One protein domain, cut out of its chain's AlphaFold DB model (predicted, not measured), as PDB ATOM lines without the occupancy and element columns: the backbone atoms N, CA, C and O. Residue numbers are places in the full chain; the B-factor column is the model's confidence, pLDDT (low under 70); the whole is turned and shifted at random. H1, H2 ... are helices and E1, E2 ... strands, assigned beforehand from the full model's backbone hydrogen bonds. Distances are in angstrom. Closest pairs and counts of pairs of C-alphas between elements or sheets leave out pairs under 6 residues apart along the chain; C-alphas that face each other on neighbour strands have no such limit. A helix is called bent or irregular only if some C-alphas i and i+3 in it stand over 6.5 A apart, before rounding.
ATOM      1  N   PRO A  58     143.123  98.675 130.185       94.69
ATOM      2  CA  PRO A  58     143.508  99.621 129.145       94.69
ATOM      3  C   PRO A  58     144.483 100.674 129.695       94.69
ATOM      4  O   PRO A  58     144.229 101.870 129.578       94.69
ATOM      5  N   LYS A  59     145.586 100.243 130.313       95.56
ATOM      6  CA  LYS A  59     146.627 101.096 130.904       95.56
ATOM      7  C   LYS A  59     147.969 100.809 130.240       95.56
ATOM      8  O   LYS A  59     148.265  99.663 129.918       95.56
ATOM      9  N   VAL A  60     148.774 101.848 130.067       96.56
ATOM     10  CA  VAL A  60     150.170 101.736 129.638       96.56
ATOM     11  C   VAL A  60     151.051 102.435 130.664       96.56
ATOM     12  O   VAL A  60     150.673 103.477 131.202       96.56
ATOM     13  N   SER A  61     152.213 101.844 130.924       96.94
ATOM     14  CA  SER A  61     153.274 102.425 131.739       96.94
ATOM     15  C   SER A  61     154.570 102.439 130.938       96.94
ATOM     16  O   SER A  61     154.889 101.467 130.254       96.94
ATOM     17  N   LEU A  62     155.302 103.540 131.038       97.38
ATOM     18  CA  LEU A  62     156.623 103.758 130.470       97.38
ATOM     19  C   LEU A  62     157.591 103.949 131.635       97.38
ATOM     20  O   LEU A  62     157.286 104.673 132.580       97.38
ATOM     21  N   ALA A  63     158.742 103.295 131.575       97.06
ATOM     22  CA  ALA A  63     159.796 103.462 132.560       97.06
ATOM     23  C   ALA A  63     161.135 103.504 131.829       97.06
ATOM     24  O   ALA A  63     161.507 102.543 131.153       97.06
ATOM     25  N   LEU A  64     161.847 104.614 131.971       96.69
ATOM     26  CA  LEU A  64     163.241 104.731 131.586       96.69
ATOM     27  C   LEU A  64     164.076 104.703 132.856       96.69
ATOM     28  O   LEU A  64     163.796 105.452 133.786       96.69
ATOM     29  N   GLN A  65     165.104 103.862 132.872       95.62
ATOM     30  CA  GLN A  65     166.074 103.807 133.958       95.62
ATOM     31  C   GLN A  65     167.430 104.255 133.435       95.62
ATOM     32  O   GLN A  65     167.919 103.737 132.426       95.62
ATOM     33  N   PHE A  66     168.045 105.205 134.130       92.25
ATOM     34  CA  PHE A  66     169.410 105.605 133.850       92.25
ATOM     35  C   PHE A  66     170.363 104.564 134.418       92.25
ATOM     36  O   PHE A  66     170.295 104.182 135.586       92.25
ATOM     37  N   LYS A  67     171.279 104.094 133.574       89.25
ATOM     38  CA  LYS A  67     172.360 103.228 134.025       89.25
ATOM     39  C   LYS A  67     173.464 104.107 134.601       89.25
ATOM     40  O   LYS A  67     174.333 104.557 133.861       89.25
ATOM     41  N   TYR A  68     173.429 104.321 135.909       84.69
ATOM     42  CA  TYR A  68     174.476 105.029 136.637       84.69
ATOM     43  C   TYR A  68     174.900 104.238 137.877       84.69
ATOM     44  O   TYR A  68     174.187 103.340 138.328       84.69
ATOM     45  N   HIS A  69     176.085 104.549 138.394       82.50
ATOM     46  CA  HIS A  69     176.545 104.043 139.682       82.50
ATOM     47  C   HIS A  69     176.345 105.160 140.707       82.50
ATOM     48  O   HIS A  69     176.802 106.274 140.450       82.50
ATOM     49  N   PRO A  70     175.650 104.908 141.827       80.50
ATOM     50  CA  PRO A  70     175.566 105.881 142.904       80.50
ATOM     51  C   PRO A  70     176.966 106.182 143.440       80.50
ATOM     52  O   PRO A  70     177.711 105.265 143.784       80.50
ATOM     53  N   VAL A  79     172.391 116.767 145.044       92.56
ATOM     54  CA  VAL A  79     172.471 117.311 143.675       92.56
ATOM     55  C   VAL A  79     171.780 116.417 142.649       92.56
ATOM     56  O   VAL A  79     171.033 116.925 141.814       92.56
ATOM     57  N   SER A  80     171.960 115.094 142.719       92.44
ATOM     58  CA  SER A  80     171.303 114.186 141.774       92.44
ATOM     59  C   SER A  80     169.791 114.163 141.973       92.44
ATOM     60  O   SER A  80     169.056 114.146 140.986       92.44
ATOM     61  N   SER A  81     169.321 114.202 143.226       92.31
ATOM     62  CA  SER A  81     167.891 114.249 143.546       92.31
ATOM     63  C   SER A  81     167.255 115.504 142.964       92.31
ATOM     64  O   SER A  81     166.292 115.405 142.213       92.31
ATOM     65  N   ILE A  82     167.853 116.671 143.225       95.38
ATOM     66  CA  ILE A  82     167.343 117.953 142.730       95.38
ATOM     67  C   ILE A  82     167.385 118.001 141.200       95.38
ATOM     68  O   ILE A  82     166.429 118.455 140.579       95.38
ATOM     69  N   ALA A  83     168.454 117.500 140.573       94.38
ATOM     70  CA  ALA A  83     168.527 117.400 139.117       94.38
ATOM     71  C   ALA A  83     167.425 116.490 138.551       94.38
ATOM     72  O   ALA A  83     166.823 116.808 137.530       94.38
ATOM     73  N   GLY A  84     167.135 115.376 139.228       95.12
ATOM     74  CA  GLY A  84     166.045 114.471 138.881       95.12
ATOM     75  C   GLY A  84     164.664 115.116 138.987       95.12
ATOM     76  O   GLY A  84     163.830 114.924 138.102       95.12
ATOM     77  N   ASP A  85     164.432 115.906 140.031       95.25
ATOM     78  CA  ASP A  85     163.184 116.648 140.220       95.25
ATOM     79  C   ASP A  85     163.030 117.746 139.157       95.25
ATOM     80  O   ASP A  85     161.957 117.909 138.576       95.25
ATOM     81  N   LEU A  86     164.126 118.442 138.831       96.38
ATOM     82  CA  LEU A  86     164.168 119.480 137.799       96.38
ATOM     83  C   LEU A  86     163.833 118.966 136.396       96.38
ATOM     84  O   LEU A  86     163.323 119.737 135.587       96.38
ATOM     85  N   LEU A  87     164.061 117.682 136.093       96.44
ATOM     86  CA  LEU A  87     163.716 117.129 134.778       96.44
ATOM     87  C   LEU A  87     162.252 117.405 134.412       96.44
ATOM     88  O   LEU A  87     161.958 117.786 133.281       96.44
ATOM     89  N   GLY A  88     161.348 117.248 135.382       94.19
ATOM     90  CA  GLY A  88     159.908 117.416 135.210       94.19
ATOM     91  C   GLY A  88     159.405 118.852 135.355       94.19
ATOM     92  O   GLY A  88     158.187 119.041 135.365       94.19
ATOM     93  N   THR A  89     160.283 119.855 135.509       95.00
ATOM     94  CA  THR A  89     159.828 121.220 135.809       95.00
ATOM     95  C   THR A  89     159.621 122.093 134.586       95.00
ATOM     96  O   THR A  89     158.636 122.823 134.513       95.00
ATOM     97  N   LYS A  90     160.516 122.034 133.604       94.69
ATOM     98  CA  LYS A  90     160.417 122.841 132.389       94.69
ATOM     99  C   LYS A  90     161.109 122.135 131.235       94.69
ATOM    100  O   LYS A  90     162.127 121.472 131.418       94.69
ATOM    101  N   THR A  91     160.576 122.318 130.034       96.38
ATOM    102  CA  THR A  91     161.247 121.949 128.788       96.38
ATOM    103  C   THR A  91     161.391 123.171 127.889       96.38
ATOM    104  O   THR A  91     160.749 124.203 128.097       96.38
ATOM    105  N   SER A  92     162.205 123.062 126.842       94.31
ATOM    106  CA  SER A  92     162.305 124.115 125.821       94.31
ATOM    107  C   SER A  92     160.983 124.375 125.084       94.31
ATOM    108  O   SER A  92     160.827 125.424 124.456       94.31
ATOM    109  N   THR A  93     160.023 123.446 125.161       95.06
ATOM    110  CA  THR A  93     158.727 123.553 124.481       95.06
ATOM    111  C   THR A  93     157.551 123.801 125.432       95.06
ATOM    112  O   THR A  93     156.504 124.260 124.972       95.06
ATOM    113  N   ARG A  94     157.699 123.528 126.741       96.12
ATOM    114  CA  ARG A  94     156.618 123.598 127.737       96.12
ATOM    115  C   ARG A  94     157.072 124.183 129.074       96.12
ATOM    116  O   ARG A  94     158.117 123.822 129.612       96.12
ATOM    117  N   SER A  95     156.237 125.037 129.660       96.62
ATOM    118  CA  SER A  95     156.371 125.453 131.063       96.62
ATOM    119  C   SER A  95     155.896 124.363 132.033       96.62
ATOM    120  O   SER A  95     155.179 123.443 131.631       96.62
ATOM    121  N   LYS A  96     156.221 124.508 133.326       95.19
ATOM    122  CA  LYS A  96     155.724 123.632 134.402       95.19
ATOM    123  C   LYS A  96     154.213 123.453 134.354       95.19
ATOM    124  O   LYS A  96     153.721 122.331 134.293       95.19
ATOM    125  N   ASP A  97     153.490 124.566 134.300       96.75
ATOM    126  CA  ASP A  97     152.028 124.566 134.293       96.75
ATOM    127  C   ASP A  97     151.463 123.838 133.067       96.75
ATOM    128  O   ASP A  97     150.424 123.187 133.146       96.75
ATOM    129  N   GLN A  98     152.148 123.916 131.921       97.38
ATOM    130  CA  GLN A  98     151.747 123.203 130.708       97.38
ATOM    131  C   GLN A  98     152.020 121.701 130.805       97.38
ATOM    132  O   GLN A  98     151.218 120.911 130.302       97.38
ATOM    133  N   ILE A  99     153.129 121.303 131.436       96.81
ATOM    134  CA  ILE A  99     153.434 119.898 131.732       96.81
ATOM    135  C   ILE A  99     152.344 119.333 132.648       96.81
ATOM    136  O   ILE A  99     151.705 118.346 132.286       96.81
ATOM    137  N   ASP A 100     152.056 120.007 133.761       97.00
ATOM    138  CA  ASP A 100     151.057 119.571 134.741       97.00
ATOM    139  C   ASP A 100     149.655 119.504 134.137       97.00
ATOM    140  O   ASP A 100     148.983 118.477 134.229       97.00
ATOM    141  N   ALA A 101     149.245 120.543 133.405       97.44
ATOM    142  CA  ALA A 101     147.963 120.546 132.710       97.44
ATOM    143  C   ALA A 101     147.860 119.415 131.674       97.44
ATOM    144  O   ALA A 101     146.786 118.840 131.492       97.44
ATOM    145  N   SER A 102     148.963 119.070 130.999       96.50
ATOM    146  CA  SER A 102     148.991 117.954 130.046       96.50
ATOM    147  C   SER A 102     148.827 116.609 130.748       96.50
ATOM    148  O   SER A 102     148.090 115.758 130.249       96.50
ATOM    149  N   ILE A 103     149.483 116.424 131.900       97.38
ATOM    150  CA  ILE A 103     149.365 115.225 132.741       97.38
ATOM    151  C   ILE A 103     147.918 115.061 133.210       97.38
ATOM    152  O   ILE A 103     147.319 114.004 132.988       97.38
ATOM    153  N   ASP A 104     147.338 116.118 133.778       97.44
ATOM    154  CA  ASP A 104     145.975 116.119 134.307       97.44
ATOM    155  C   ASP A 104     144.938 115.863 133.213       97.44
ATOM    156  O   ASP A 104     144.027 115.048 133.384       97.44
ATOM    157  N   TYR A 105     145.106 116.494 132.046       96.81
ATOM    158  CA  TYR A 105     144.184 116.358 130.920       96.81
ATOM    159  C   TYR A 105     144.031 114.905 130.449       96.81
ATOM    160  O   TYR A 105     142.931 114.472 130.094       96.81
ATOM    161  N   ILE A 106     145.121 114.135 130.461       96.88
ATOM    162  CA  ILE A 106     145.112 112.722 130.057       96.88
ATOM    163  C   ILE A 106     144.986 111.757 131.245       96.88
ATOM    164  O   ILE A 106     145.075 110.538 131.048       96.88
ATOM    165  N   GLY A 107     144.804 112.270 132.469       95.94
ATOM    166  CA  GLY A 107     144.797 111.477 133.700       95.94
ATOM    167  C   GLY A 107     146.053 110.616 133.842       95.94
ATOM    168  O   GLY A 107     145.963 109.429 134.171       95.94
ATOM    169  N   ALA A 108     147.207 111.171 133.471       97.25
ATOM    170  CA  ALA A 108     148.488 110.496 133.586       97.25
ATOM    171  C   ALA A 108     149.084 110.645 134.988       97.25
ATOM    172  O   ALA A 108     148.647 111.436 135.812       97.25
ATOM    173  N   ASN A 109     150.129 109.867 135.226       96.88
ATOM    174  CA  ASN A 109     151.127 110.133 136.248       96.88
ATOM    175  C   ASN A 109     152.480 110.260 135.540       96.88
ATOM    176  O   ASN A 109     152.739 109.464 134.634       96.88
ATOM    177  N   LEU A 110     153.313 111.210 135.953       97.12
ATOM    178  CA  LEU A 110     154.692 111.387 135.505       97.12
ATOM    179  C   LEU A 110     155.553 111.652 136.740       97.12
ATOM    180  O   LEU A 110     155.256 112.547 137.524       97.12
ATOM    181  N   ILE A 111     156.607 110.863 136.906       96.94
ATOM    182  CA  ILE A 111     157.563 110.984 138.001       96.94
ATOM    183  C   ILE A 111     158.949 111.014 137.377       96.94
ATOM    184  O   ILE A 111     159.314 110.105 136.628       96.94
ATOM    185  N   THR A 112     159.719 112.041 137.703       96.81
ATOM    186  CA  THR A 112     161.137 112.137 137.369       96.81
ATOM    187  C   THR A 112     161.959 111.947 138.635       96.81
ATOM    188  O   THR A 112     161.510 112.249 139.735       96.81
ATOM    189  N   SER A 113     163.143 111.361 138.499       94.94
ATOM    190  CA  SER A 113     164.096 111.206 139.596       94.94
ATOM    191  C   SER A 113     165.513 111.118 139.044       94.94
ATOM    192  O   SER A 113     165.715 110.969 137.836       94.94
ATOM    193  N   SER A 114     166.499 111.116 139.939       92.81
ATOM    194  CA  SER A 114     167.907 110.893 139.591       92.81
ATOM    195  C   SER A 114     168.145 109.570 138.854       92.81
ATOM    196  O   SER A 114     169.091 109.439 138.083       92.81
ATOM    197  N   SER A 115     167.266 108.587 139.068       92.69
ATOM    198  CA  SER A 115     167.389 107.237 138.520       92.69
ATOM    199  C   SER A 115     166.639 107.005 137.212       92.69
ATOM    200  O   SER A 115     166.816 105.958 136.585       92.69
ATOM    201  N   GLY A 116     165.814 107.957 136.774       95.00
ATOM    202  CA  GLY A 116     165.013 107.782 135.572       95.00
ATOM    203  C   GLY A 116     163.672 108.495 135.598       95.00
ATOM    204  O   GLY A 116     163.387 109.322 136.464       95.00
ATOM    205  N   ILE A 117     162.834 108.132 134.628       97.06
ATOM    206  CA  ILE A 117     161.513 108.721 134.414       97.06
ATOM    207  C   ILE A 117     160.486 107.603 134.320       97.06
ATOM    208  O   ILE A 117     160.651 106.641 133.566       97.06
ATOM    209  N   TYR A 118     159.398 107.748 135.062       97.88
ATOM    210  CA  TYR A 118     158.242 106.872 135.008       97.88
ATOM    211  C   TYR A 118     157.018 107.660 134.564       97.88
ATOM    212  O   TYR A 118     156.751 108.738 135.084       97.88
ATOM    213  N   ALA A 119     156.227 107.096 133.656       98.00
ATOM    214  CA  ALA A 119     154.936 107.656 133.296       98.00
ATOM    215  C   ALA A 119     153.880 106.575 133.099       98.00
ATOM    216  O   ALA A 119     154.181 105.453 132.699       98.00
ATOM    217  N   SER A 120     152.611 106.892 133.345       98.12
ATOM    218  CA  SER A 120     151.516 105.974 133.028       98.12
ATOM    219  C   SER A 120     150.218 106.698 132.728       98.12
ATOM    220  O   SER A 120     149.953 107.732 133.324       98.12
ATOM    221  N   SER A 121     149.397 106.137 131.843       98.00
ATOM    222  CA  SER A 121     148.068 106.664 131.501       98.00
ATOM    223  C   SER A 121     147.185 105.559 130.905       98.00
ATOM    224  O   SER A 121     147.603 104.405 130.749       98.00
ATOM    225  N   LEU A 122     145.944 105.896 130.562       97.38
ATOM    226  CA  LEU A 122     145.071 105.038 129.770       97.38
ATOM    227  C   LEU A 122     145.640 104.846 128.358       97.38
ATOM    228  O   LEU A 122     146.122 105.786 127.730       97.38
ATOM    229  N   LYS A 123     145.487 103.638 127.806       96.38
ATOM    230  CA  LYS A 123     145.989 103.238 126.477       96.38
ATOM    231  C   LYS A 123     145.602 104.218 125.362       96.38
ATOM    232  O   LYS A 123     146.395 104.452 124.457       96.38
ATOM    233  N   LYS A 124     144.407 104.819 125.437       97.06
ATOM    234  CA  LYS A 124     143.912 105.799 124.451       97.06
ATOM    235  C   LYS A 124     144.767 107.074 124.358       97.06
ATOM    236  O   LYS A 124     144.732 107.737 123.330       97.06
ATOM    237  N   HIS A 125     145.526 107.398 125.406       97.94
ATOM    238  CA  HIS A 125     146.390 108.579 125.488       97.94
ATOM    239  C   HIS A 125     147.873 108.260 125.291       97.94
ATOM    240  O   HIS A 125     148.706 109.138 125.482       97.94
ATOM    241  N   LEU A 126     148.222 107.030 124.894       96.88
ATOM    242  CA  LEU A 126     149.616 106.639 124.686       96.88
ATOM    243  C   LEU A 126     150.400 107.607 123.774       96.88
ATOM    244  O   LEU A 126     151.518 107.944 124.151       96.88
ATOM    245  N   PRO A 127     149.859 108.108 122.642       97.31
ATOM    246  CA  PRO A 127     150.593 109.072 121.819       97.31
ATOM    247  C   PRO A 127     150.948 110.356 122.578       97.31
ATOM    248  O   PRO A 127     152.096 110.780 122.553       97.31
ATOM    249  N   SER A 128     149.990 110.932 123.315       97.12
ATOM    250  CA  SER A 128     150.206 112.137 124.127       97.12
ATOM    251  C   SER A 128     151.154 111.887 125.300       97.12
ATOM    252  O   SER A 128     151.991 112.729 125.604       97.12
ATOM    253  N   LEU A 129     151.049 110.717 125.941       97.69
ATOM    254  CA  LEU A 129     151.951 110.312 127.015       97.69
ATOM    255  C   LEU A 129     153.391 110.183 126.505       97.69
ATOM    256  O   LEU A 129     154.307 110.636 127.176       97.69
ATOM    257  N   MET A 130     153.583 109.568 125.335       96.88
ATOM    258  CA  MET A 130     154.902 109.378 124.731       96.88
ATOM    259  C   MET A 130     155.527 110.709 124.310       96.88
ATOM    260  O   MET A 130     156.710 110.920 124.557       96.88
ATOM    261  N   ASP A 131     154.733 111.607 123.724       96.69
ATOM    262  CA  ASP A 131     155.170 112.959 123.368       96.69
ATOM    263  C   ASP A 131     155.683 113.714 124.603       96.69
ATOM    264  O   ASP A 131     156.849 114.108 124.639       96.69
ATOM    265  N   LEU A 132     154.870 113.785 125.666       97.00
ATOM    266  CA  LEU A 132     155.261 114.415 126.928       97.00
ATOM    267  C   LEU A 132     156.496 113.749 127.552       97.00
ATOM    268  O   LEU A 132     157.424 114.434 127.971       97.00
ATOM    269  N   PHE A 133     156.522 112.415 127.598       97.06
ATOM    270  CA  PHE A 133     157.636 111.651 128.158       97.06
ATOM    271  C   PHE A 133     158.950 111.943 127.426       97.06
ATOM    272  O   PHE A 133     159.983 112.138 128.061       97.06
ATOM    273  N   SER A 134     158.914 111.986 126.091       95.94
ATOM    274  CA  SER A 134     160.094 112.260 125.269       95.94
ATOM    275  C   SER A 134     160.577 113.704 125.388       95.94
ATOM    276  O   SER A 134     161.781 113.936 125.450       95.94
ATOM    277  N   ASP A 135     159.654 114.663 125.485       96.69
ATOM    278  CA  ASP A 135     159.986 116.075 125.646       96.69
ATOM    279  C   ASP A 135     160.648 116.340 127.002       96.69
ATOM    280  O   ASP A 135     161.715 116.943 127.057       96.69
ATOM    281  N   VAL A 136     160.082 115.801 128.084       96.69
ATOM    282  CA  VAL A 136     160.670 115.888 129.432       96.69
ATOM    283  C   VAL A 136     162.042 115.215 129.485       96.69
ATOM    284  O   VAL A 136     162.950 115.710 130.139       96.69
ATOM    285  N   LEU A 137     162.228 114.105 128.773       94.75
ATOM    286  CA  LEU A 137     163.503 113.397 128.761       94.75
ATOM    287  C   LEU A 137     164.606 114.134 127.986       94.75
ATOM    288  O   LEU A 137     165.756 114.133 128.414       94.75
ATOM    289  N   ILE A 138     164.282 114.676 126.811       94.06
ATOM    290  CA  ILE A 138     165.285 115.138 125.836       94.06
ATOM    291  C   ILE A 138     165.461 116.658 125.881       94.06
ATOM    292  O   ILE A 138     166.561 117.155 125.654       94.06
ATOM    293  N   ASN A 139     164.393 117.395 126.181       96.50
ATOM    294  CA  ASN A 139     164.330 118.847 126.043       96.50
ATOM    295  C   ASN A 139     164.208 119.575 127.388       96.50
ATOM    296  O   ASN A 139     163.813 120.744 127.391       96.50
ATOM    297  N   SER A 140     164.492 118.909 128.512       96.19
ATOM    298  CA  SER A 140     164.422 119.530 129.839       96.19
ATOM    299  C   SER A 140     165.384 120.716 129.965       96.19
ATOM    300  O   SER A 140     166.520 120.667 129.489       96.19
ATOM    301  N   GLU A 141     164.919 121.784 130.608       95.81
ATOM    302  CA  GLU A 141     165.675 123.014 130.835       95.81
ATOM    303  C   GLU A 141     165.630 123.383 132.316       95.81
ATOM    304  O   GLU A 141     164.561 123.595 132.887       95.81
ATOM    305  N   PHE A 142     166.801 123.508 132.939       95.56
ATOM    306  CA  PHE A 142     166.900 123.868 134.350       95.56
ATOM    307  C   PHE A 142     166.961 125.386 134.485       95.56
ATOM    308  O   PHE A 142     167.892 126.026 133.995       95.56
ATOM    309  N   THR A 143     165.964 125.964 135.151       95.69
ATOM    310  CA  THR A 143     165.910 127.403 135.421       95.69
ATOM    311  C   THR A 143     166.188 127.688 136.887       95.69
ATOM    312  O   THR A 143     165.828 126.908 137.769       95.69
ATOM    313  N   GLU A 144     166.775 128.854 137.151       96.19
ATOM    314  CA  GLU A 144     167.038 129.315 138.516       96.19
ATOM    315  C   GLU A 144     165.745 129.447 139.337       96.19
ATOM    316  O   GLU A 144     165.718 129.153 140.528       96.19
ATOM    317  N   GLU A 145     164.646 129.851 138.692       96.06
ATOM    318  CA  GLU A 145     163.344 129.988 139.344       96.06
ATOM    319  C   GLU A 145     162.819 128.642 139.868       96.06
ATOM    320  O   GLU A 145     162.441 128.540 141.037       96.06
ATOM    321  N   GLU A 146     162.806 127.605 139.026       95.75
ATOM    322  CA  GLU A 146     162.324 126.277 139.422       95.75
ATOM    323  C   GLU A 146     163.280 125.607 140.409       95.75
ATOM    324  O   GLU A 146     162.838 124.963 141.363       95.75
ATOM    325  N   PHE A 147     164.586 125.834 140.255       96.62
ATOM    326  CA  PHE A 147     165.581 125.389 141.222       96.62
ATOM    327  C   PHE A 147     165.330 125.996 142.610       96.62
ATOM    328  O   PHE A 147     165.197 125.260 143.585       96.62
ATOM    329  N   ALA A 148     165.171 127.318 142.716       97.19
ATOM    330  CA  ALA A 148     164.916 127.987 143.992       97.19
ATOM    331  C   ALA A 148     163.613 127.511 144.667       97.19
ATOM    332  O   ALA A 148     163.566 127.342 145.895       97.19
ATOM    333  N   LYS A 149     162.558 127.242 143.880       95.94
ATOM    334  CA  LYS A 149     161.310 126.640 144.382       95.94
ATOM    335  C   LYS A 149     161.563 125.246 144.958       95.94
ATOM    336  O   LYS A 149     161.148 124.984 146.088       95.94
ATOM    337  N   LEU A 150     162.275 124.385 144.229       95.56
ATOM    338  CA  LEU A 150     162.610 123.035 144.686       95.56
ATOM    339  C   LEU A 150     163.483 123.046 145.939       95.56
ATOM    340  O   LEU A 150     163.229 122.260 146.849       95.56
ATOM    341  N   ILE A 151     164.459 123.950 146.043       96.06
ATOM    342  CA  ILE A 151     165.268 124.111 147.259       96.06
ATOM    343  C   ILE A 151     164.379 124.463 148.453       96.06
ATOM    344  O   ILE A 151     164.476 123.837 149.508       96.06
ATOM    345  N   THR A 152     163.460 125.415 148.285       97.19
ATOM    346  CA  THR A 152     162.533 125.822 149.354       97.19
ATOM    347  C   THR A 152     161.630 124.664 149.795       97.19
ATOM    348  O   THR A 152     161.422 124.446 150.995       97.19
ATOM    349  N   GLN A 153     161.117 123.886 148.837       95.25
ATOM    350  CA  GLN A 153     160.310 122.695 149.106       95.25
ATOM    351  C   GLN A 153     161.118 121.611 149.826       95.25
ATOM    352  O   GLN A 153     160.641 121.061 150.817       95.25
ATOM    353  N   ASN A 154     162.352 121.353 149.392       94.75
ATOM    354  CA  ASN A 154     163.239 120.370 150.009       94.75
ATOM    355  C   ASN A 154     163.614 120.757 151.444       94.75
ATOM    356  O   ASN A 154     163.510 119.922 152.337       94.75
ATOM    357  N   ILE A 155     163.959 122.021 151.708       95.50
ATOM    358  CA  ILE A 155     164.237 122.510 153.072       95.50
ATOM    359  C   ILE A 155     163.017 122.299 153.977       95.50
ATOM    360  O   ILE A 155     163.149 121.823 155.105       95.50
ATOM    361  N   SER A 156     161.821 122.600 153.469       96.00
ATOM    362  CA  SER A 156     160.570 122.359 154.197       96.00
ATOM    363  C   SER A 156     160.337 120.862 154.438       96.00
ATOM    364  O   SER A 156     159.913 120.462 155.519       96.00
TER     365      SER A 156
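Overview. This is residues 58 to 70 and 79 to 156 of the 185 residues of the protein "Peptidase_M16 domain-containing protein" of Flavobacteriales bacterium (UniProt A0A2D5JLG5). A narrow three-stranded antiparallel sheet has its longest helix, H3, lying lengthwise over E1 and E3, while H1 and H2 pack at the E2 edge. H4 packs on H1, off the sheet. The printed part has 91 residues, with elements in the order E1 H1 H2 E2 E3 H3 H4, sheet order E1 - E3 - E2, and a mixed class. It is compact, with a radius of gyration of the C-alphas of 13.2 A, and spans 39 by 31 by 25 A.

Along the chain. E1, residues 59 to 65, begins at C-alpha 59 (146.627, 101.096, 130.904) and is 19.9 A long. H1 is residues 79 to 87, and H2 residues 96 to 105, 14.1 A. E2, residues 109 to 113, and E3, residues 116 to 122, 20.9 A, form a hairpin. H3, residues 123 to 138, 22.7 A, is irregular, with C-alphas 124 and 127 7.9 A apart, and has a kink of 29 degrees near residue 130. H4, residues 144 to 156, 18.3 A, ends at C-alpha 156 (160.570, 122.359, 154.197).

Arrangement. E3 is the inner strand: N 62 and O 119 of E1 and E3 are 2.8 A apart, and N 111 and O 118 of E2 and E3 2.8 A, both within hydrogen-bond range. The domain has two layers, a sheet with helices H1, H2 and H3 on one face. H3 runs along the strands at a height over the sheet of 8.7 A; its closest C-alphas to E3 are Leu 129 and Ser 121, 7.0 A. H2 and H3 only just touch, with 3 pairs of C-alphas within 8 A, the closest Ile 99 and Leu 132, 7.5 A, at a shallow tilt of 15 degrees, opposite ways; H3 does so with residues 129 to 132 alone. The closest C-alphas of H1 and E2 are Gly 84 and Ser 113, 3.9 A. H4 touches H1 with residues 146 to 151 alone, the closest C-alphas being Phe 147 and Leu 86, 7.0 A, at a steep tilt of 59 degrees. Every O i to N i+4 pair is within hydrogen-bond range in H1, H2 and H4; in H3 10 of 12 are.

Size, cuts and confidence. The C-alphas of Pro 58 and Ile 155, the two farthest apart, are 39.1 A apart. Residues 71 to 78 are not printed; C-alphas 70 and 79 across the cut are 11.9 A apart. Of the links that are printed whole, none is long. The mean pLDDT of the printed part is 95.5, and no printed residue is under 70.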